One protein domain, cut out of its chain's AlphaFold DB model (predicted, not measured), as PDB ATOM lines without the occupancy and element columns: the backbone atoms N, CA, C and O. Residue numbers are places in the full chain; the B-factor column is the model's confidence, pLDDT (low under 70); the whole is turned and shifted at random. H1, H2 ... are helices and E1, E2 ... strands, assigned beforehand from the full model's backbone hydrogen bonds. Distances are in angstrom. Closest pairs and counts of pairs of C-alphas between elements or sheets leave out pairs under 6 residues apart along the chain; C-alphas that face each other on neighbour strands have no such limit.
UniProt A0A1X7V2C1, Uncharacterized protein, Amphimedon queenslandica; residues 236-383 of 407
ATOM      1  N   ILE A 236     -18.441   5.030   9.162       80.50
ATOM      2  CA  ILE A 236     -19.493   4.410   8.355       80.50
ATOM      3  C   ILE A 236     -20.357   3.573   9.310       80.50
ATOM      4  O   ILE A 236     -19.775   2.726   9.999       80.50
ATOM      5  N   PRO A 237     -21.674   3.846   9.415       71.19
ATOM      6  CA  PRO A 237     -22.588   3.052  10.228       71.19
ATOM      7  C   PRO A 237     -22.453   1.572   9.891       71.19
ATOM      8  O   PRO A 237     -22.483   1.201   8.717       71.19
ATOM      9  N   ASP A 238     -22.292   0.748  10.921       61.50
ATOM     10  CA  ASP A 238     -22.326  -0.697  10.746       61.50
ATOM     11  C   ASP A 238     -23.772  -1.107  10.411       61.50
ATOM     12  O   ASP A 238     -24.735  -0.552  10.952       61.50
ATOM     13  N   VAL A 239     -23.921  -2.035   9.466       61.16
ATOM     14  CA  VAL A 239     -25.224  -2.590   9.073       61.16
ATOM     15  C   VAL A 239     -25.836  -3.272  10.308       61.16
ATOM     16  O   VAL A 239     -25.081  -3.852  11.095       61.16
ATOM     17  N   PRO A 240     -27.161  -3.193  10.544       54.34
ATOM     18  CA  PRO A 240     -27.776  -3.842  11.697       54.34
ATOM     19  C   PRO A 240     -27.326  -5.309  11.858       54.34
ATOM     20  O   PRO A 240     -27.210  -6.026  10.866       54.34
ATOM     21  N   PRO A 241     -27.111  -5.800  13.092       45.06
ATOM     22  CA  PRO A 241     -26.539  -7.128  13.359       45.06
ATOM     23  C   PRO A 241     -27.384  -8.317  12.862       45.06
ATOM     24  O   PRO A 241     -26.911  -9.455  12.878       45.06
ATOM     25  N   GLU A 242     -28.629  -8.086  12.432       49.06
ATOM     26  CA  GLU A 242     -29.454  -9.093  11.749       49.06
ATOM     27  C   GLU A 242     -28.962  -9.378  10.321       49.06
ATOM     28  O   GLU A 242     -29.061 -10.512   9.861       49.06
ATOM     29  N   ASP A 243     -28.349  -8.384   9.677       48.75
ATOM     30  CA  ASP A 243     -27.790  -8.430   8.322       48.75
ATOM     31  C   ASP A 243     -26.270  -8.705   8.305       48.75
ATOM     32  O   ASP A 243     -25.698  -8.988   7.252       48.75
ATOM     33  N   ASP A 244     -25.608  -8.652   9.466       45.78
ATOM     34  CA  ASP A 244     -24.168  -8.928   9.652       45.78
ATOM     35  C   ASP A 244     -23.858 -10.445   9.723       45.78
ATOM     36  O   ASP A 244     -22.705 -10.881   9.714       45.78
ATOM     37  N   LYS A 245     -24.904 -11.284   9.784       44.81
ATOM     38  CA  LYS A 245     -24.800 -12.756   9.759       44.81
ATOM     39  C   LYS A 245     -24.739 -13.348   8.348       44.81
ATOM     40  O   LYS A 245     -24.438 -14.535   8.224       44.81
ATOM     41  N   ASP A 246     -25.003 -12.550   7.318       52.78
ATOM     42  CA  ASP A 246     -25.070 -13.003   5.929       52.78
ATOM     43  C   ASP A 246     -23.741 -12.753   5.193       52.78
ATOM     44  O   ASP A 246     -23.175 -11.662   5.240       52.78
ATOM     45  N   GLU A 247     -23.228 -13.768   4.484       54.78
ATOM     46  CA  GLU A 247     -21.949 -13.690   3.750       54.78
ATOM     47  C   GLU A 247     -21.950 -12.676   2.594       54.78
ATOM     48  O   GLU A 247     -20.879 -12.227   2.180       54.78
ATOM     49  N   ASP A 248     -23.129 -12.309   2.086       54.06
ATOM     50  CA  ASP A 248     -23.285 -11.452   0.907       54.06
ATOM     51  C   ASP A 248     -23.100  -9.952   1.201       54.06
ATOM     52  O   ASP A 248     -22.831  -9.176   0.280       54.06
ATOM     53  N   ASN A 249     -23.195  -9.525   2.466       56.28
ATOM     54  CA  ASN A 249     -22.988  -8.125   2.828       56.28
ATOM     55  C   ASN A 249     -21.493  -7.774   2.919       56.28
ATOM     56  O   ASN A 249     -20.681  -8.566   3.411       56.28
ATOM     57  N   PRO A 250     -21.091  -6.571   2.461       58.41
ATOM     58  CA  PRO A 250     -19.699  -6.151   2.517       58.41
ATOM     59  C   PRO A 250     -19.256  -6.003   3.977       58.41
ATOM     60  O   PRO A 250     -19.625  -5.050   4.662       58.41
ATOM     61  N   LYS A 251     -18.432  -6.946   4.444       63.62
ATOM     62  CA  LYS A 251     -17.788  -6.869   5.760       63.62
ATOM     63  C   LYS A 251     -16.868  -5.655   5.815       63.62
ATOM     64  O   LYS A 251     -16.231  -5.314   4.814       63.62
ATOM     65  N   ARG A 252     -16.790  -5.023   6.991       62.84
ATOM     66  CA  ARG A 252     -15.992  -3.811   7.200       62.84
ATOM     67  C   ARG A 252     -14.556  -4.029   6.701       62.84
ATOM     68  O   ARG A 252     -13.880  -4.932   7.200       62.84
ATOM     69  N   PRO A 253     -14.082  -3.221   5.745       62.34
ATOM     70  CA  PRO A 253     -12.728  -3.362   5.234       62.34
ATOM     71  C   PRO A 253     -11.700  -2.990   6.303       62.34
ATOM     72  O   PRO A 253     -11.953  -2.128   7.147       62.34
ATOM     73  N   SER A 254     -10.546  -3.652   6.289       61.72
ATOM     74  CA  SER A 254      -9.535  -3.525   7.342       61.72
ATOM     75  C   SER A 254      -8.446  -2.490   7.047       61.72
ATOM     76  O   SER A 254      -7.644  -2.212   7.937       61.72
ATOM     77  N   LEU A 255      -8.388  -1.927   5.831       67.56
ATOM     78  CA  LEU A 255      -7.202  -1.192   5.369       67.56
ATOM     79  C   LEU A 255      -7.426   0.292   5.093       67.56
ATOM     80  O   LEU A 255      -6.550   1.099   5.403       67.56
ATOM     81  N   SER A 256      -8.545   0.675   4.484       77.56
ATOM     82  CA  SER A 256      -8.864   2.083   4.262       77.56
ATOM     83  C   SER A 256      -9.793   2.598   5.352       77.56
ATOM     84  O   SER A 256     -10.683   1.902   5.831       77.56
ATOM     85  N   VAL A 257      -9.569   3.839   5.773       84.56
ATOM     86  CA  VAL A 257     -10.395   4.513   6.777       84.56
ATOM     87  C   VAL A 257     -10.931   5.797   6.170       84.56
ATOM     88  O   VAL A 257     -10.199   6.526   5.488       84.56
ATOM     89  N   LEU A 258     -12.210   6.082   6.416       87.94
ATOM     90  CA  LEU A 258     -12.810   7.369   6.086       87.94
ATOM     91  C   LEU A 258     -12.080   8.455   6.887       87.94
ATOM     92  O   LEU A 258     -12.226   8.551   8.098       87.94
ATOM     93  N   SER A 259     -11.258   9.256   6.216       87.12
ATOM     94  CA  SER A 259     -10.448  10.303   6.851       87.12
ATOM     95  C   SER A 259     -11.075  11.683   6.743       87.12
ATOM     96  O   SER A 259     -10.732  12.577   7.515       87.12
ATOM     97  N   ARG A 260     -11.987  11.884   5.785       88.94
ATOM     98  CA  ARG A 260     -12.674  13.164   5.605       88.94
ATOM     99  C   ARG A 260     -14.065  12.984   5.015       88.94
ATOM    100  O   ARG A 260     -14.224  12.300   4.008       88.94
ATOM    101  N   TRP A 261     -15.021  13.712   5.579       90.56
ATOM    102  CA  TRP A 261     -16.365  13.906   5.043       90.56
ATOM    103  C   TRP A 261     -16.644  15.409   4.925       90.56
ATOM    104  O   TRP A 261     -16.418  16.155   5.877       90.56
ATOM    105  N   LYS A 262     -17.067  15.888   3.750       88.94
ATOM    106  CA  LYS A 262     -17.366  17.313   3.520       88.94
ATOM    107  C   LYS A 262     -18.602  17.472   2.633       88.94
ATOM    108  O   LYS A 262     -18.656  16.877   1.565       88.94
ATOM    109  N   SER A 263     -19.541  18.332   3.030       87.62
ATOM    110  CA  SER A 263     -20.618  18.798   2.146       87.62
ATOM    111  C   SER A 263     -20.066  19.704   1.037       87.62
ATOM    112  O   SER A 263     -19.171  20.520   1.281       87.62
ATOM    113  N   LEU A 264     -20.575  19.541  -0.183       84.75
ATOM    114  CA  LEU A 264     -20.202  20.323  -1.357       84.75
ATOM    115  C   LEU A 264     -21.416  21.052  -1.940       84.75
ATOM    116  O   LEU A 264     -22.538  20.548  -1.954       84.75
ATOM    117  N   SER A 265     -21.169  22.230  -2.496       82.94
ATOM    118  CA  SER A 265     -22.106  22.917  -3.383       82.94
ATOM    119  C   SER A 265     -22.016  22.376  -4.814       82.94
ATOM    120  O   SER A 265     -20.980  21.863  -5.239       82.94
ATOM    121  N   LEU A 266     -23.082  22.554  -5.604       77.88
ATOM    122  CA  LEU A 266     -23.076  22.189  -7.028       77.88
ATOM    123  C   LEU A 266     -21.925  22.871  -7.787       77.88
ATOM    124  O   LEU A 266     -21.266  22.235  -8.603       77.88
ATOM    125  N   SER A 267     -21.643  24.140  -7.481       79.25
ATOM    126  CA  SER A 267     -20.541  24.889  -8.092       79.25
ATOM    127  C   SER A 267     -19.173  24.292  -7.751       79.25
ATOM    128  O   SER A 267     -18.304  24.222  -8.618       79.25
ATOM    129  N   GLU A 268     -18.970  23.823  -6.514       81.56
ATOM    130  CA  GLU A 268     -17.748  23.103  -6.127       81.56
ATOM    131  C   GLU A 268     -17.632  21.770  -6.867       81.56
ATOM    132  O   GLU A 268     -16.548  21.443  -7.332       81.56
ATOM    133  N   VAL A 269     -18.726  21.024  -7.048       77.56
ATOM    134  CA  VAL A 269     -18.713  19.770  -7.823       77.56
ATOM    135  C   VAL A 269     -18.378  20.039  -9.294       77.56
ATOM    136  O   VAL A 269     -17.528  19.357  -9.860       77.56
ATOM    137  N   GLN A 270     -18.981  21.057  -9.907       76.12
ATOM    138  CA  GLN A 270     -18.741  21.415 -11.310       76.12
ATOM    139  C   GLN A 270     -17.329  21.955 -11.564       76.12
ATOM    140  O   GLN A 270     -16.733  21.648 -12.592       76.12
ATOM    141  N   SER A 271     -16.795  22.752 -10.636       72.56
ATOM    142  CA  SER A 271     -15.421  23.264 -10.713       72.56
ATOM    143  C   SER A 271     -14.375  22.241 -10.269       72.56
ATOM    144  O   SER A 271     -13.185  22.417 -10.539       72.56
ATOM    145  N   SER A 272     -14.796  21.170  -9.592       68.81
ATOM    146  CA  SER A 272     -13.905  20.084  -9.220       68.81
ATOM    147  C   SER A 272     -13.411  19.326 -10.450       68.81
ATOM    148  O   SER A 272     -14.001  19.336 -11.528       68.81
ATOM    149  N   GLN A 273     -12.337  18.572 -10.253       64.19
ATOM    150  CA  GLN A 273     -11.740  17.719 -11.284       64.19
ATOM    151  C   GLN A 273     -12.648  16.548 -11.701       64.19
ATOM    152  O   GLN A 273     -12.330  15.830 -12.644       64.19
ATOM    153  N   PHE A 274     -13.789  16.385 -11.027       61.69
ATOM    154  CA  PHE A 274     -14.855  15.452 -11.363       61.69
ATOM    155  C   PHE A 274     -15.870  16.053 -12.351       61.69
ATOM    156  O   PHE A 274     -16.667  15.314 -12.915       61.69
ATOM    157  N   GLY A 275     -15.836  17.368 -12.612       51.41
ATOM    158  CA  GLY A 275     -16.768  18.060 -13.513       51.41
ATOM    159  C   GLY A 275     -16.698  17.607 -14.979       51.41
ATOM    160  O   GLY A 275     -17.656  17.794 -15.726       51.41
ATOM    161  N   GLY A 276     -15.600  16.953 -15.384       51.59
ATOM    162  CA  GLY A 276     -15.477  16.293 -16.691       51.59
ATOM    163  C   GLY A 276     -16.311  15.012 -16.822       51.59
ATOM    164  O   GLY A 276     -16.567  14.554 -17.933       51.59
ATOM    165  N   LEU A 277     -16.779  14.444 -15.706       52.78
ATOM    166  CA  LEU A 277     -17.727  13.335 -15.681       52.78
ATOM    167  C   LEU A 277     -19.137  13.925 -15.796       52.78
ATOM    168  O   LEU A 277     -19.904  13.951 -14.838       52.78
ATOM    169  N   SER A 278     -19.493  14.401 -16.993       49.59
ATOM    170  CA  SER A 278     -20.841  14.880 -17.360       49.59
ATOM    171  C   SER A 278     -21.921  13.779 -17.327       49.59
ATOM    172  O   SER A 278     -22.908  13.853 -18.051       49.59
ATOM    173  N   ILE A 279     -21.727  12.722 -16.536       49.16
ATOM    174  CA  ILE A 279     -22.407  11.435 -16.703       49.16
ATOM    175  C   ILE A 279     -23.821  11.444 -16.115       49.16
ATOM    176  O   ILE A 279     -24.603  10.556 -16.430       49.16
ATOM    177  N   PHE A 280     -24.237  12.454 -15.348       50.97
ATOM    178  CA  PHE A 280     -25.602  12.461 -14.827       50.97
ATOM    179  C   PHE A 280     -26.248  13.836 -14.856       50.97
ATOM    180  O   PHE A 280     -25.585  14.871 -14.783       50.97
ATOM    181  N   ASN A 281     -27.579  13.807 -14.921       50.66
ATOM    182  CA  ASN A 281     -28.520  14.913 -14.778       50.66
ATOM    183  C   ASN A 281     -28.472  15.493 -13.339       50.66
ATOM    184  O   ASN A 281     -29.487  15.721 -12.691       50.66
ATOM    185  N   ILE A 282     -27.256  15.748 -12.837       51.69
ATOM    186  CA  ILE A 282     -26.849  16.334 -11.548       51.69
ATOM    187  C   ILE A 282     -27.375  17.786 -11.415       51.69
ATOM    188  O   ILE A 282     -27.067  18.525 -10.492       51.69
ATOM    189  N   GLN A 283     -28.203  18.246 -12.348       51.84
ATOM    190  CA  GLN A 283     -28.677  19.621 -12.418       51.84
ATOM    191  C   GLN A 283     -29.927  19.883 -11.573       51.84
ATOM    192  O   GLN A 283     -30.412  21.020 -11.529       51.84
ATOM    193  N   GLU A 284     -30.459  18.882 -10.868       59.09
ATOM    194  CA  GLU A 284     -31.522  19.155  -9.913       59.09
ATOM    195  C   GLU A 284     -30.987  19.893  -8.686       59.09
ATOM    196  O   GLU A 284     -30.237  19.366  -7.868       59.09
ATOM    197  N   ARG A 285     -31.422  21.154  -8.556       58.16
ATOM    198  CA  ARG A 285     -31.097  22.075  -7.452       58.16
ATOM    199  C   ARG A 285     -31.366  21.520  -6.048       58.16
ATOM    200  O   ARG A 285     -30.896  22.118  -5.092       58.16
ATOM    201  N   ALA A 286     -32.146  20.450  -5.930       67.75
ATOM    202  CA  ALA A 286     -32.531  19.868  -4.652       67.75
ATOM    203  C   ALA A 286     -31.580  18.747  -4.180       67.75
ATOM    204  O   ALA A 286     -31.674  18.311  -3.036       67.75
ATOM    205  N   ASN A 287     -30.654  18.293  -5.031       78.62
ATOM    206  CA  ASN A 287     -29.698  17.249  -4.670       78.62
ATOM    207  C   ASN A 287     -28.660  17.752  -3.659       78.62
ATOM    208  O   ASN A 287     -28.213  18.901  -3.718       78.62
ATOM    209  N   ARG A 288     -28.235  16.859  -2.763       83.50
ATOM    210  CA  ARG A 288     -27.146  17.096  -1.806       83.50
ATOM    211  C   ARG A 288     -25.872  16.417  -2.294       83.50
ATOM    212  O   ARG A 288     -25.916  15.266  -2.729       83.50
ATOM    213  N   TYR A 289     -24.746  17.117  -2.185       86.00
ATOM    214  CA  TYR A 289     -23.446  16.623  -2.626       86.00
ATOM    215  C   TYR A 289     -22.486  16.488  -1.458       86.00
ATOM    216  O   TYR A 289     -22.380  17.386  -0.624       86.00
ATOM    217  N   PHE A 290     -21.741  15.390  -1.438       88.75
ATOM    218  CA  PHE A 290     -20.733  15.130  -0.422       88.75
ATOM    219  C   PHE A 290     -19.440  14.635  -1.057       88.75
ATOM    220  O   PHE A 290     -19.449  13.982  -2.099       88.75
ATOM    221  N   LEU A 291     -18.327  14.945  -0.404       89.50
ATOM    222  CA  LEU A 291     -17.009  14.407  -0.689       89.50
ATOM    223  C   LEU A 291     -16.581  13.519   0.473       89.50
ATOM    224  O   LEU A 291     -16.321  14.014   1.573       89.50
ATOM    225  N   ALA A 292     -16.450  12.228   0.196       90.62
ATOM    226  CA  ALA A 292     -15.802  11.276   1.079       90.62
ATOM    227  C   ALA A 292     -14.348  11.085   0.639       90.62
ATOM    228  O   ALA A 292     -14.062  10.933  -0.547       90.62
ATOM    229  N   THR A 293     -13.415  11.116   1.583       89.69
ATOM    230  CA  THR A 293     -12.009  10.781   1.338       89.69
ATOM    231  C   THR A 293     -11.613   9.633   2.231       89.69
ATOM    232  O   THR A 293     -11.768   9.695   3.449       89.69
ATOM    233  N   PHE A 294     -11.045   8.616   1.610       89.12
ATOM    234  CA  PHE A 294     -10.558   7.427   2.266       89.12
ATOM    235  C   PHE A 294      -9.046   7.391   2.145       89.12
ATOM    236  O   PHE A 294      -8.476   7.629   1.077       89.12
ATOM    237  N   SER A 295      -8.391   7.128   3.266       85.25
ATOM    238  CA  SER A 295      -6.941   6.999   3.337       85.25
ATOM    239  C   SER A 295      -6.572   5.570   3.693       85.25
ATOM    240  O   SER A 295      -7.099   5.018   4.656       85.25
ATOM    241  N   GLN A 296      -5.638   5.023   2.930       80.88
ATOM    242  CA  GLN A 296      -4.900   3.801   3.208       80.88
ATOM    243  C   GLN A 296      -3.415   4.178   3.350       80.88
ATOM    244  O   GLN A 296      -2.992   5.208   2.825       80.88
ATOM    245  N   GLU A 297      -2.609   3.356   4.029       72.44
ATOM    246  CA  GLU A 297      -1.172   3.621   4.243       72.44
ATOM    247  C   GLU A 297      -0.408   3.974   2.951       72.44
ATOM    248  O   GLU A 297       0.516   4.785   2.977       72.44
ATOM    249  N   THR A 298      -0.817   3.409   1.811       71.94
ATOM    250  CA  THR A 298      -0.124   3.545   0.519       71.94
ATOM    251  C   THR A 298      -0.879   4.361  -0.533       71.94
ATOM    252  O   THR A 298      -0.333   4.620  -1.604       71.94
ATOM    253  N   ALA A 299      -2.138   4.735  -0.292       81.19
ATOM    254  CA  ALA A 299      -2.987   5.366  -1.305       81.19
ATOM    255  C   ALA A 299      -4.130   6.177  -0.685       81.19
ATOM    256  O   ALA A 299      -4.582   5.908   0.428       81.19
ATOM    257  N   ARG A 300      -4.642   7.156  -1.433       85.69
ATOM    258  CA  ARG A 300      -5.834   7.918  -1.055       85.69
ATOM    259  C   ARG A 300      -6.839   7.857  -2.191       85.69
ATOM    260  O   ARG A 300      -6.477   7.963  -3.357       85.69
ATOM    261  N   TRP A 301      -8.111   7.711  -1.863       88.25
ATOM    262  CA  TRP A 301      -9.165   7.807  -2.859       88.25
ATOM    263  C   TRP A 301     -10.298   8.695  -2.368       88.25
ATOM    264  O   TRP A 301     -10.520   8.885  -1.170       88.25
ATOM    265  N   HIS A 302     -10.977   9.294  -3.330       88.88
ATOM    266  CA  HIS A 302     -12.035  10.260  -3.132       88.88
ATOM    267  C   HIS A 302     -13.298   9.749  -3.810       88.88
ATOM    268  O   HIS A 302     -13.239   9.221  -4.919       88.88
ATOM    269  N   SER A 303     -14.441   9.945  -3.163       88.31
ATOM    270  CA  SER A 303     -15.745   9.707  -3.763       88.31
ATOM    271  C   SER A 303     -16.602  10.951  -3.658       88.31
ATOM    272  O   SER A 303     -16.797  11.479  -2.562       88.31
ATOM    273  N   ILE A 304     -17.151  11.387  -4.788       87.31
ATOM    274  CA  ILE A 304     -18.286  12.305  -4.791       87.31
ATOM    275  C   ILE A 304     -19.554  11.478  -4.660       87.31
ATOM    276  O   ILE A 304     -19.709  10.459  -5.327       87.31
ATOM    277  N   ILE A 305     -20.446  11.920  -3.787       88.62
ATOM    278  CA  ILE A 305     -21.713  11.267  -3.496       88.62
ATOM    279  C   ILE A 305     -22.811  12.281  -3.778       88.62
ATOM    280  O   ILE A 305     -22.803  13.382  -3.227       88.62
ATOM    281  N   CYS A 306     -23.744  11.912  -4.645       87.00
ATOM    282  CA  CYS A 306     -24.943  12.678  -4.948       87.00
ATOM    283  C   CYS A 306     -26.147  11.964  -4.338       87.00
ATOM    284  O   CYS A 306     -26.396  10.801  -4.653       87.00
ATOM    285  N   VAL A 307     -26.893  12.660  -3.482       86.62
ATOM    286  CA  VAL A 307     -28.115  12.142  -2.860       86.62
ATOM    287  C   VAL A 307     -29.304  12.977  -3.326       86.62
ATOM    288  O   VAL A 307     -29.335  14.192  -3.110       86.62
ATOM    289  N   SER A 308     -30.275  12.319  -3.960       83.75
ATOM    290  CA  SER A 308     -31.544  12.937  -4.361       83.75
ATOM    291  C   SER A 308     -32.471  13.130  -3.149       83.75
ATOM    292  O   SER A 308     -32.440  12.313  -2.222       83.75
ATOM    293  N   PRO A 309     -33.341  14.161  -3.138       78.62
ATOM    294  CA  PRO A 309     -34.431  14.282  -2.163       78.62
ATOM    295  C   PRO A 309     -35.342  13.051  -2.090       78.62
ATOM    296  O   PRO A 309     -35.968  12.810  -1.061       78.62
ATOM    297  N   GLU A 310     -35.405  12.281  -3.178       81.25
ATOM    298  CA  GLU A 310     -36.221  11.074  -3.320       81.25
ATOM    299  C   GLU A 310     -35.592   9.833  -2.676       81.25
ATOM    300  O   GLU A 310     -36.115   8.732  -2.831       81.25
ATOM    301  N   TYR A 311     -34.478   9.974  -1.954       83.12
ATOM    302  CA  TYR A 311     -33.908   8.884  -1.168       83.12
ATOM    303  C   TYR A 311     -34.956   8.284  -0.203       83.12
ATOM    304  O   TYR A 311     -35.631   9.054   0.491       83.12
ATOM    305  N   PRO A 312     -35.078   6.943  -0.105       81.00
ATOM    306  CA  PRO A 312     -34.262   5.905  -0.749       81.00
ATOM    307  C   PRO A 312     -34.794   5.411  -2.106       81.00
ATOM    308  O   PRO A 312     -34.129   4.591  -2.738       81.00
ATOM    309  N   ARG A 313     -35.955   5.897  -2.582       81.06
ATOM    310  CA  ARG A 313     -36.544   5.501  -3.881       81.06
ATOM    311  C   ARG A 313     -35.564   5.749  -5.027       81.06
ATOM    312  O   ARG A 313     -35.353   4.874  -5.864       81.06
ATOM    313  N   VAL A 314     -34.936   6.924  -5.035       81.69
ATOM    314  CA  VAL A 314     -33.791   7.210  -5.904       81.69
ATOM    315  C   VAL A 314     -32.516   7.010  -5.100       81.69
ATOM    316  O   VAL A 314     -32.230   7.744  -4.151       81.69
ATOM    317  N   LYS A 315     -31.739   6.002  -5.493       84.81
ATOM    318  CA  LYS A 315     -30.471   5.671  -4.843       84.81
ATOM    319  C   LYS A 315     -29.436   6.799  -4.964       84.81
ATOM    320  O   LYS A 315     -29.423   7.522  -5.966       84.81
ATOM    321  N   PRO A 316     -28.508   6.897  -4.002       87.94
ATOM    322  CA  PRO A 316     -27.321   7.719  -4.150       87.94
ATOM    323  C   PRO A 316     -26.453   7.276  -5.334       87.94
ATOM    324  O   PRO A 316     -26.336   6.085  -5.638       87.94
ATOM    325  N   VAL A 317     -25.814   8.251  -5.979       87.12
ATOM    326  CA  VAL A 317     -24.840   8.023  -7.054       87.12
ATOM    327  C   VAL A 317     -23.447   8.351  -6.536       87.12
ATOM    328  O   VAL A 317     -23.220   9.451  -6.027       87.12
ATOM    329  N   LEU A 318     -22.523   7.399  -6.663       87.75
ATOM    330  CA  LEU A 318     -21.155   7.495  -6.168       87.75
ATOM    331  C   LEU A 318     -20.170   7.516  -7.339       87.75
ATOM    332  O   LEU A 318     -20.183   6.636  -8.191       87.75
ATOM    333  N   ILE A 319     -19.298   8.516  -7.377       85.81
ATOM    334  CA  ILE A 319     -18.271   8.680  -8.411       85.81
ATOM    335  C   ILE A 319     -16.907   8.635  -7.744       85.81
ATOM    336  O   ILE A 319     -16.693   9.347  -6.764       85.81
ATOM    337  N   VAL A 320     -15.985   7.845  -8.286       86.38
ATOM    338  CA  VAL A 320     -14.727   7.471  -7.637       86.38
ATOM    339  C   VAL A 320     -13.538   8.065  -8.375       86.38
ATOM    340  O   VAL A 320     -13.411   7.979  -9.594       86.38
ATOM    341  N   LEU A 321     -12.600   8.611  -7.609       83.25
ATOM    342  CA  LEU A 321     -11.296   9.048  -8.087       83.25
ATOM    343  C   LEU A 321     -10.211   8.481  -7.173       83.25
ATOM    344  O   LEU A 321     -10.265   8.653  -5.956       83.25
ATOM    345  N   VAL A 322      -9.203   7.839  -7.757       81.56
ATOM    346  CA  VAL A 322      -8.093   7.230  -7.011       81.56
ATOM    347  C   VAL A 322      -6.808   8.029  -7.234       81.56
ATOM    348  O   VAL A 322      -6.407   8.284  -8.371       81.56
ATOM    349  N   GLU A 323      -6.144   8.406  -6.141       79.50
ATOM    350  CA  GLU A 323      -4.836   9.064  -6.134       79.50
ATOM    351  C   GLU A 323      -3.782   8.097  -5.557       79.50
ATOM    352  O   GLU A 323      -3.762   7.793  -4.359       79.50
ATOM    353  N   LEU A 324      -2.892   7.589  -6.416       66.62
ATOM    354  CA  LEU A 324      -1.803   6.698  -6.010       66.62
ATOM    355  C   LEU A 324      -0.531   7.517  -5.773       66.62
ATOM    356  O   LEU A 324       0.169   7.901  -6.710       66.62
ATOM    357  N   THR A 325      -0.197   7.725  -4.495       59.84
ATOM    358  CA  THR A 325       0.925   8.557  -4.005       59.84
ATOM    359  C   THR A 325       0.830  10.038  -4.401       59.84
ATOM    360  O   THR A 325       0.254  10.395  -5.421       59.84
ATOM    361  N   GLU A 326       1.399  10.923  -3.573       55.88
ATOM    362  CA  GLU A 326       1.052  12.351  -3.393       55.88
ATOM    363  C   GLU A 326       0.946  13.267  -4.637       55.88
ATOM    364  O   GLU A 326       0.566  14.429  -4.489       55.88
ATOM    365  N   LYS A 327       1.264  12.805  -5.855       54.31
ATOM    366  CA  LYS A 327       1.176  13.596  -7.095       54.31
ATOM    367  C   LYS A 327       0.732  12.832  -8.353       54.31
ATOM    368  O   LYS A 327       0.619  13.470  -9.398       54.31
ATOM    369  N   GLN A 328       0.486  11.518  -8.302       57.62
ATOM    370  CA  GLN A 328       0.042  10.756  -9.478       57.62
ATOM    371  C   GLN A 328      -1.401  10.280  -9.322       57.62
ATOM    372  O   GLN A 328      -1.765   9.535  -8.416       57.62
ATOM    373  N   ARG A 329      -2.246  10.741 -10.241       63.47
ATOM    374  CA  ARG A 329      -3.643  10.326 -10.330       63.47
ATOM    375  C   ARG A 329      -3.763   9.202 -11.326       63.47
ATOM    376  O   ARG A 329      -3.190   9.293 -12.413       63.47
ATOM    377  N   GLU A 330      -4.533   8.181 -10.977       67.38
ATOM    378  CA  GLU A 330      -4.913   7.198 -11.981       67.38
ATOM    379  C   GLU A 330      -5.865   7.868 -12.978       67.38
ATOM    380  O   GLU A 330      -6.850   8.494 -12.565       67.38
ATOM    381  N   PRO A 331      -5.583   7.783 -14.289       71.00
ATOM    382  CA  PRO A 331      -6.543   8.208 -15.287       71.00
ATOM    383  C   PRO A 331      -7.814   7.373 -15.140       71.00
ATOM    384  O   PRO A 331      -7.770   6.178 -14.838       71.00
ATOM    385  N   TYR A 332      -8.959   8.006 -15.382       73.81
ATOM    386  CA  TYR A 332     -10.243   7.324 -15.334       73.81
ATOM    387  C   TYR A 332     -10.249   6.157 -16.333       73.81
ATOM    388  O   TYR A 332     -10.108   6.354 -17.542       73.81
ATOM    389  N   ASN A 333     -10.354   4.932 -15.817       77.12
ATOM    390  CA  ASN A 333     -10.129   3.703 -16.575       77.12
ATOM    391  C   ASN A 333     -11.341   2.756 -16.505       77.12
ATOM    392  O   ASN A 333     -12.299   2.986 -15.766       77.12
ATOM    393  N   LEU A 334     -11.312   1.682 -17.302       80.94
ATOM    394  CA  LEU A 334     -12.421   0.725 -17.389       80.94
ATOM    395  C   LEU A 334     -12.696   0.002 -16.059       80.94
ATOM    396  O   LEU A 334     -13.840  -0.322 -15.767       80.94
ATOM    397  N   GLN A 335     -11.670  -0.228 -15.236       82.00
ATOM    398  CA  GLN A 335     -11.837  -0.900 -13.946       82.00
ATOM    399  C   GLN A 335     -12.588  -0.006 -12.954       82.00
ATOM    400  O   GLN A 335     -13.523  -0.472 -12.311       82.00
ATOM    401  N   LEU A 336     -12.255   1.288 -12.896       82.38
ATOM    402  CA  LEU A 336     -12.987   2.263 -12.082       82.38
ATOM    403  C   LEU A 336     -14.443   2.406 -12.547       82.38
ATOM    404  O   LEU A 336     -15.341   2.398 -11.712       82.38
ATOM    405  N   LYS A 337     -14.696   2.412 -13.865       83.25
ATOM    406  CA  LYS A 337     -16.064   2.374 -14.416       83.25
ATOM    407  C   LYS A 337     -16.843   1.135 -13.979       83.25
ATOM    408  O   LYS A 337     -18.018   1.242 -13.647       83.25
ATOM    409  N   ASN A 338     -16.206  -0.035 -13.972       84.75
ATOM    410  CA  ASN A 338     -16.852  -1.276 -13.543       84.75
ATOM    411  C   ASN A 338     -17.160  -1.264 -12.039       84.75
ATOM    412  O   ASN A 338     -18.219  -1.736 -11.637       84.75
ATOM    413  N   ILE A 339     -16.268  -0.697 -11.220       87.31
ATOM    414  CA  ILE A 339     -16.501  -0.507  -9.781       87.31
ATOM    415  C   ILE A 339     -17.686   0.439  -9.555       87.31
ATOM    416  O   ILE A 339     -18.589   0.123  -8.784       87.31
ATOM    417  N   GLU A 340     -17.725   1.564 -10.271       87.38
ATOM    418  CA  GLU A 340     -18.857   2.492 -10.226       87.38
ATOM    419  C   GLU A 340     -20.155   1.827 -10.697       87.38
ATOM    420  O   GLU A 340     -21.188   2.012 -10.062       87.38
ATOM    421  N   ALA A 341     -20.134   1.021 -11.761       84.75
ATOM    422  CA  ALA A 341     -21.308   0.288 -12.236       84.75
ATOM    423  C   ALA A 341     -21.797  -0.765 -11.224       84.75
ATOM    424  O   ALA A 341     -23.007  -0.933 -11.059       84.75
ATOM    425  N   ASP A 342     -20.898  -1.443 -10.502       85.31
ATOM    426  CA  ASP A 342     -21.279  -2.411  -9.460       85.31
ATOM    427  C   ASP A 342     -22.084  -1.731  -8.342       85.31
ATOM    428  O   ASP A 342     -23.150  -2.210  -7.956       85.31
ATOM    429  N   VAL A 343     -21.619  -0.564  -7.886       85.94
ATOM    430  CA  VAL A 343     -22.224   0.192  -6.777       85.94
ATOM    431  C   VAL A 343     -23.435   1.021  -7.222       85.94
ATOM    432  O   VAL A 343     -24.405   1.164  -6.477       85.94
ATOM    433  N   ASN A 344     -23.406   1.565  -8.440       85.75
ATOM    434  CA  ASN A 344     -24.437   2.469  -8.948       85.75
ATOM    435  C   ASN A 344     -25.466   1.796  -9.843       85.75
ATOM    436  O   ASN A 344     -26.455   2.439 -10.146       85.75
ATOM    437  N   ILE A 345     -25.281   0.579 -10.343       83.75
ATOM    438  CA  ILE A 345     -26.253  -0.070 -11.243       83.75
ATOM    439  C   ILE A 345     -26.626  -1.430 -10.681       83.75
ATOM    440  O   ILE A 345     -27.808  -1.694 -10.472       83.75
ATOM    441  N   HIS A 346     -25.627  -2.248 -10.358       79.19
ATOM    442  CA  HIS A 346     -25.828  -3.629  -9.923       79.19
ATOM    443  C   HIS A 346     -26.080  -3.790  -8.420       79.19
ATOM    444  O   HIS A 346     -26.196  -4.919  -7.951       79.19
ATOM    445  N   TYR A 347     -26.267  -2.688  -7.687       74.56
ATOM    446  CA  TYR A 347     -26.574  -2.688  -6.256       74.56
ATOM    447  C   TYR A 347     -27.719  -3.630  -5.816       74.56
ATOM    448  O   TYR A 347     -27.559  -4.233  -4.763       74.56
ATOM    449  N   PRO A 348     -28.823  -3.866  -6.568       71.62
ATOM    450  CA  PRO A 348     -29.881  -4.775  -6.109       71.62
ATOM    451  C   PRO A 348     -29.460  -6.249  -6.172       71.62
ATOM    452  O   PRO A 348     -30.116  -7.107  -5.596       71.62
ATOM    453  N   LEU A 349     -28.402  -6.553  -6.932       63.88
ATOM    454  CA  LEU A 349     -27.834  -7.894  -7.082       63.88
ATOM    455  C   LEU A 349     -26.659  -8.133  -6.127       63.88
ATOM    456  O   LEU A 349     -26.190  -9.265  -6.015       63.88
ATOM    457  N   THR A 350     -26.115  -7.067  -5.537       59.88
ATOM    458  CA  THR A 350     -24.895  -7.100  -4.718       59.88
ATOM    459  C   THR A 350     -25.127  -6.681  -3.275       59.88
ATOM    460  O   THR A 350     -24.290  -6.985  -2.433       59.88
ATOM    461  N   LEU A 351     -26.245  -6.017  -2.987       68.19
ATOM    462  CA  LEU A 351     -26.722  -5.702  -1.651       68.19
ATOM    463  C   LEU A 351     -28.044  -6.433  -1.440       68.19
ATOM    464  O   LEU A 351     -28.907  -6.432  -2.324       68.19
ATOM    465  N   LYS A 352     -28.216  -7.054  -0.272       63.81
ATOM    466  CA  LYS A 352     -29.507  -7.634   0.101       63.81
ATOM    467  C   LYS A 352     -30.560  -6.514   0.135       63.81
ATOM    468  O   LYS A 352     -30.236  -5.402   0.565       63.81
ATOM    469  N   PRO A 353     -31.797  -6.762  -0.326       55.72
ATOM    470  CA  PRO A 353     -32.856  -5.771  -0.232       55.72
ATOM    471  C   PRO A 353     -33.161  -5.497   1.244       55.72
ATOM    472  O   PRO A 353     -33.817  -6.297   1.906       55.72
ATOM    473  N   ASP A 354     -32.683  -4.360   1.747       63.66
ATOM    474  CA  ASP A 354     -33.289  -3.707   2.903       63.66
ATOM    475  C   ASP A 354     -34.734  -3.372   2.489       63.66
ATOM    476  O   ASP A 354     -34.911  -2.609   1.529       63.66
ATOM    477  N   PRO A 355     -35.766  -3.957   3.129       56.16
ATOM    478  CA  PRO A 355     -37.158  -3.777   2.719       56.16
ATOM    479  C   PRO A 355     -37.590  -2.306   2.699       56.16
ATOM    480  O   PRO A 355     -38.515  -1.962   1.965       56.16
ATOM    481  N   PHE A 356     -36.899  -1.441   3.446       58.03
ATOM    482  CA  PHE A 356     -37.182  -0.009   3.517       58.03
ATOM    483  C   PHE A 356     -36.081   0.857   2.884       58.03
ATOM    484  O   PHE A 356     -36.243   2.071   2.772       58.03
ATOM    485  N   GLY A 357     -34.972   0.257   2.430       67.06
ATOM    486  CA  GLY A 357     -33.844   0.966   1.815       67.06
ATOM    487  C   GLY A 357     -33.178   1.995   2.735       67.06
ATOM    488  O   GLY A 357     -32.478   2.892   2.260       67.06
ATOM    489  N   GLU A 358     -33.402   1.898   4.044       71.88
ATOM    490  CA  GLU A 358     -33.004   2.905   5.016       71.88
ATOM    491  C   GLU A 358     -31.487   3.042   5.059       71.88
ATOM    492  O   GLU A 358     -30.994   4.167   5.033       71.88
ATOM    493  N   ASN A 359     -30.742   1.933   5.002       79.00
ATOM    494  CA  ASN A 359     -29.277   1.905   5.131       79.00
ATOM    495  C   ASN A 359     -28.514   1.889   3.794       79.00
ATOM    496  O   ASN A 359     -27.306   1.627   3.763       79.00
ATOM    497  N   LEU A 360     -29.195   2.180   2.682       85.94
ATOM    498  CA  LEU A 360     -28.650   2.035   1.332       85.94
ATOM    499  C   LEU A 360     -27.342   2.813   1.109       85.94
ATOM    500  O   LEU A 360     -26.406   2.264   0.529       85.94
ATOM    501  N   LEU A 361     -27.240   4.059   1.587       87.81
ATOM    502  CA  LEU A 361     -26.017   4.859   1.430       87.81
ATOM    503  C   LEU A 361     -24.817   4.217   2.144       87.81
ATOM    504  O   LEU A 361     -23.731   4.120   1.569       87.81
ATOM    505  N   SER A 362     -25.008   3.772   3.387       86.12
ATOM    506  CA  SER A 362     -23.943   3.133   4.171       86.12
ATOM    507  C   SER A 362     -23.484   1.829   3.518       86.12
ATOM    508  O   SER A 362     -22.282   1.606   3.372       86.12
ATOM    509  N   LEU A 363     -24.425   1.022   3.020       83.06
ATOM    510  CA  LEU A 363     -24.136  -0.208   2.279       83.06
ATOM    511  C   LEU A 363     -23.366   0.053   0.976       83.06
ATOM    512  O   LEU A 363     -22.375  -0.626   0.700       83.06
ATOM    513  N   GLN A 364     -23.774   1.057   0.191       86.94
ATOM    514  CA  GLN A 364     -23.058   1.453  -1.026       86.94
ATOM    515  C   GLN A 364     -21.629   1.915  -0.719       86.94
ATOM    516  O   GLN A 364     -20.708   1.559  -1.453       86.94
ATOM    517  N   LEU A 365     -21.424   2.662   0.372       87.94
ATOM    518  CA  LEU A 365     -20.093   3.106   0.791       87.94
ATOM    519  C   LEU A 365     -19.205   1.946   1.243       87.94
ATOM    520  O   LEU A 365     -18.053   1.881   0.817       87.94
ATOM    521  N   LEU A 366     -19.730   1.011   2.040       85.25
ATOM    522  CA  LEU A 366     -18.992  -0.189   2.451       85.25
ATOM    523  C   LEU A 366     -18.605  -1.039   1.240       85.25
ATOM    524  O   LEU A 366     -17.448  -1.440   1.098       85.25
ATOM    525  N   ARG A 367     -19.550  -1.270   0.322       85.19
ATOM    526  CA  ARG A 367     -19.296  -2.017  -0.914       85.19
ATOM    527  C   ARG A 367     -18.226  -1.339  -1.761       85.19
ATOM    528  O   ARG A 367     -17.300  -2.003  -2.224       85.19
ATOM    529  N   LEU A 368     -18.339  -0.026  -1.939       88.38
ATOM    530  CA  LEU A 368     -17.366   0.753  -2.685       88.38
ATOM    531  C   LEU A 368     -15.972   0.648  -2.060       88.38
ATOM    532  O   LEU A 368     -14.994   0.422  -2.770       88.38
ATOM    533  N   GLN A 369     -15.890   0.755  -0.735       86.94
ATOM    534  CA  GLN A 369     -14.642   0.652   0.004       86.94
ATOM    535  C   GLN A 369     -13.956  -0.706  -0.224       86.94
ATOM    536  O   GLN A 369     -12.776  -0.728  -0.568       86.94
ATOM    537  N   VAL A 370     -14.694  -1.824  -0.153       84.75
ATOM    538  CA  VAL A 370     -14.165  -3.171  -0.465       84.75
ATOM    539  C   VAL A 370     -13.605  -3.242  -1.892       84.75
ATOM    540  O   VAL A 370     -12.509  -3.758  -2.119       84.75
ATOM    541  N   LEU A 371     -14.357  -2.745  -2.878       86.75
ATOM    542  CA  LEU A 371     -13.969  -2.836  -4.290       86.75
ATOM    543  C   LEU A 371     -12.728  -1.996  -4.606       86.75
ATOM    544  O   LEU A 371     -11.843  -2.456  -5.330       86.75
ATOM    545  N   VAL A 372     -12.651  -0.781  -4.059       86.94
ATOM    546  CA  VAL A 372     -11.516   0.121  -4.285       86.94
ATOM    547  C   VAL A 372     -10.267  -0.372  -3.558       86.94
ATOM    548  O   VAL A 372      -9.184  -0.319  -4.137       86.94
ATOM    549  N   GLU A 373     -10.388  -0.919  -2.345       85.31
ATOM    550  CA  GLU A 373      -9.254  -1.545  -1.654       85.31
ATOM    551  C   GLU A 373      -8.666  -2.704  -2.460       85.31
ATOM    552  O   GLU A 373      -7.456  -2.743  -2.685       85.31
ATOM    553  N   ASN A 374      -9.515  -3.605  -2.963       83.94
ATOM    554  CA  ASN A 374      -9.077  -4.706  -3.821       83.94
ATOM    555  C   ASN A 374      -8.389  -4.191  -5.092       83.94
ATOM    556  O   ASN A 374      -7.347  -4.708  -5.495       83.94
ATOM    557  N   TYR A 375      -8.940  -3.146  -5.713       85.31
ATOM    558  CA  TYR A 375      -8.335  -2.510  -6.879       85.31
ATOM    559  C   TYR A 375      -6.941  -1.942  -6.571       85.31
ATOM    560  O   TYR A 375      -5.996  -2.198  -7.320       85.31
ATOM    561  N   ILE A 376      -6.788  -1.222  -5.453       83.38
ATOM    562  CA  ILE A 376      -5.504  -0.654  -5.027       83.38
ATOM    563  C   ILE A 376      -4.496  -1.772  -4.746       83.38
ATOM    564  O   ILE A 376      -3.383  -1.693  -5.253       83.38
ATOM    565  N   GLN A 377      -4.877  -2.833  -4.027       81.56
ATOM    566  CA  GLN A 377      -3.994  -3.971  -3.729       81.56
ATOM    567  C   GLN A 377      -3.479  -4.677  -4.990       81.56
ATOM    568  O   GLN A 377      -2.296  -5.013  -5.084       81.56
ATOM    569  N   ILE A 378      -4.359  -4.899  -5.973       81.50
ATOM    570  CA  ILE A 378      -3.975  -5.485  -7.264       81.50
ATOM    571  C   ILE A 378      -2.980  -4.564  -7.980       81.50
ATOM    572  O   ILE A 378      -2.030  -5.038  -8.604       81.50
ATOM    573  N   ARG A 379      -3.174  -3.244  -7.881       75.56
ATOM    574  CA  ARG A 379      -2.348  -2.250  -8.571       75.56
ATOM    575  C   ARG A 379      -0.985  -2.027  -7.916       75.56
ATOM    576  O   ARG A 379      -0.007  -1.846  -8.634       75.56
ATOM    577  N   THR A 380      -0.912  -2.052  -6.588       71.88
ATOM    578  CA  THR A 380       0.331  -1.889  -5.815       71.88
ATOM    579  C   THR A 380       1.137  -3.185  -5.702       71.88
ATOM    580  O   THR A 380       2.252  -3.165  -5.186       71.88
ATOM    581  N   GLY A 381       0.612  -4.310  -6.206       63.19
ATOM    582  CA  GLY A 381       1.306  -5.599  -6.223       63.19
ATOM    583  C   GLY A 381       1.430  -6.263  -4.848       63.19
ATOM    584  O   GLY A 381       2.218  -7.194  -4.691       63.19
ATOM    585  N   SER A 382       0.659  -5.826  -3.846       54.16
ATOM    586  CA  SER A 382       0.717  -6.326  -2.464       54.16
ATOM    587  C   SER A 382      -0.076  -7.626  -2.251       54.16
ATOM    588  O   SER A 382      -0.727  -7.808  -1.224       54.16
ATOM    589  N   SER A 383      -0.108  -8.519  -3.239       42.09
ATOM    590  CA  SER A 383      -1.051  -9.632  -3.236       42.09
ATOM    591  C   SER A 383      -0.494 -10.893  -2.565       42.09
ATOM    592  O   SER A 383       0.340 -11.592  -3.140       42.09
TER     593      SER A 383
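AT A GLANCE: This is residues 236 to 383 of the 407 residues of an uncharacterized protein of Amphimedon queenslandica (UniProt A0A1X7V2C1). A twisted sheet of four strands has the long helix H4 packed along one face, and the shorter H2 runs back beside H4, close to the edge strand E4. The small helix H1 only grazes the sheet far from the middle of the domain, and H3 is a short turn after H2. The printed part has 148 residues, with four named helices and four named strands in the order E1 H1 E2 E3 E4 H2 H3 H4; the class is mixed, helices and strands. The sheet's order is E1 E2 E3 E4, all antiparallel. The whole is compact, with a radius of gyration of the C-alphas of 15.2 A and spans of 43 by 42 by 26 A.

IN THESE COORDINATES: Residues 236 to 256 hold no named element. E1, residues 257 to 264, begins with C-alpha 257 at (-10.395, 4.513, 6.777) and is 20.3 A long. H1 is residues 266 to 271. E2, residues 288 to 296, is 26.4 A long; E3, residues 299 to 307, 26.1 A; E4, residues 317 to 323, 20.1 A. H2, residues 334 to 344, is 14.8 A long, and H3 is residues 347 to 350. H4, residues 360 to 380, is 30.1 A long and ends with C-alpha 380 at (0.331, -1.889, -5.815).

HOW THE PARTS SIT: E1 and E2 are antiparallel at 157 degrees, with N 259 and O 293 2.8 A apart, within hydrogen-bond range. E2, E3 and E4 form a meander, each strand the antiparallel neighbour of the one before; E2 and E3 are a hairpin, with N 292 and O 303 at 2.9 A, and E3 and E4 another, with N 302 and O 321 at 2.8 A. H4 is on the sheet at a height of 8.7 A, making two layers, a helix on one face of a sheet. It lies over E2 and E3, and only just over E4, on which 3 of its C-alphas fall. It runs along the strands, at 26 degrees to E3 on the local plane; the closest C-alphas of the two are those of Ala 299 and Ile 376, 7.5 A apart. H2 is on the sheet, and its closest C-alpha pair with E4 is Val 317 and Asn 344, 5.9 A. H2 and H4 touch, opposite ways at a shallow tilt of 18 degrees, closest at the C-alphas of Val 343 and Gln 364, 5.9 A; H4 does this with residues 364 to 372 alone. H3 is close to but not clearly touching H4, with the C-alphas of Tyr 347 and Gln 364 closest at 7.5 A. H1 only grazes the sheet, with residues 266 to 269. In H1, H2 and H4 every O i to N i+4 pair is within hydrogen-bond range; H3 is too short for such a pair.

THE WHOLE: The C-alphas farthest apart are those of Arg 285 and Ser 383, at 43.9 A. The printed part has no cut. The link from H1 to E2, 16 residues, is long. The mean pLDDT of the printed part is 74.1; residues 238 to 255, 272 to 286, 324 to 330, 349 to 357 and 381 to 383 are under 70.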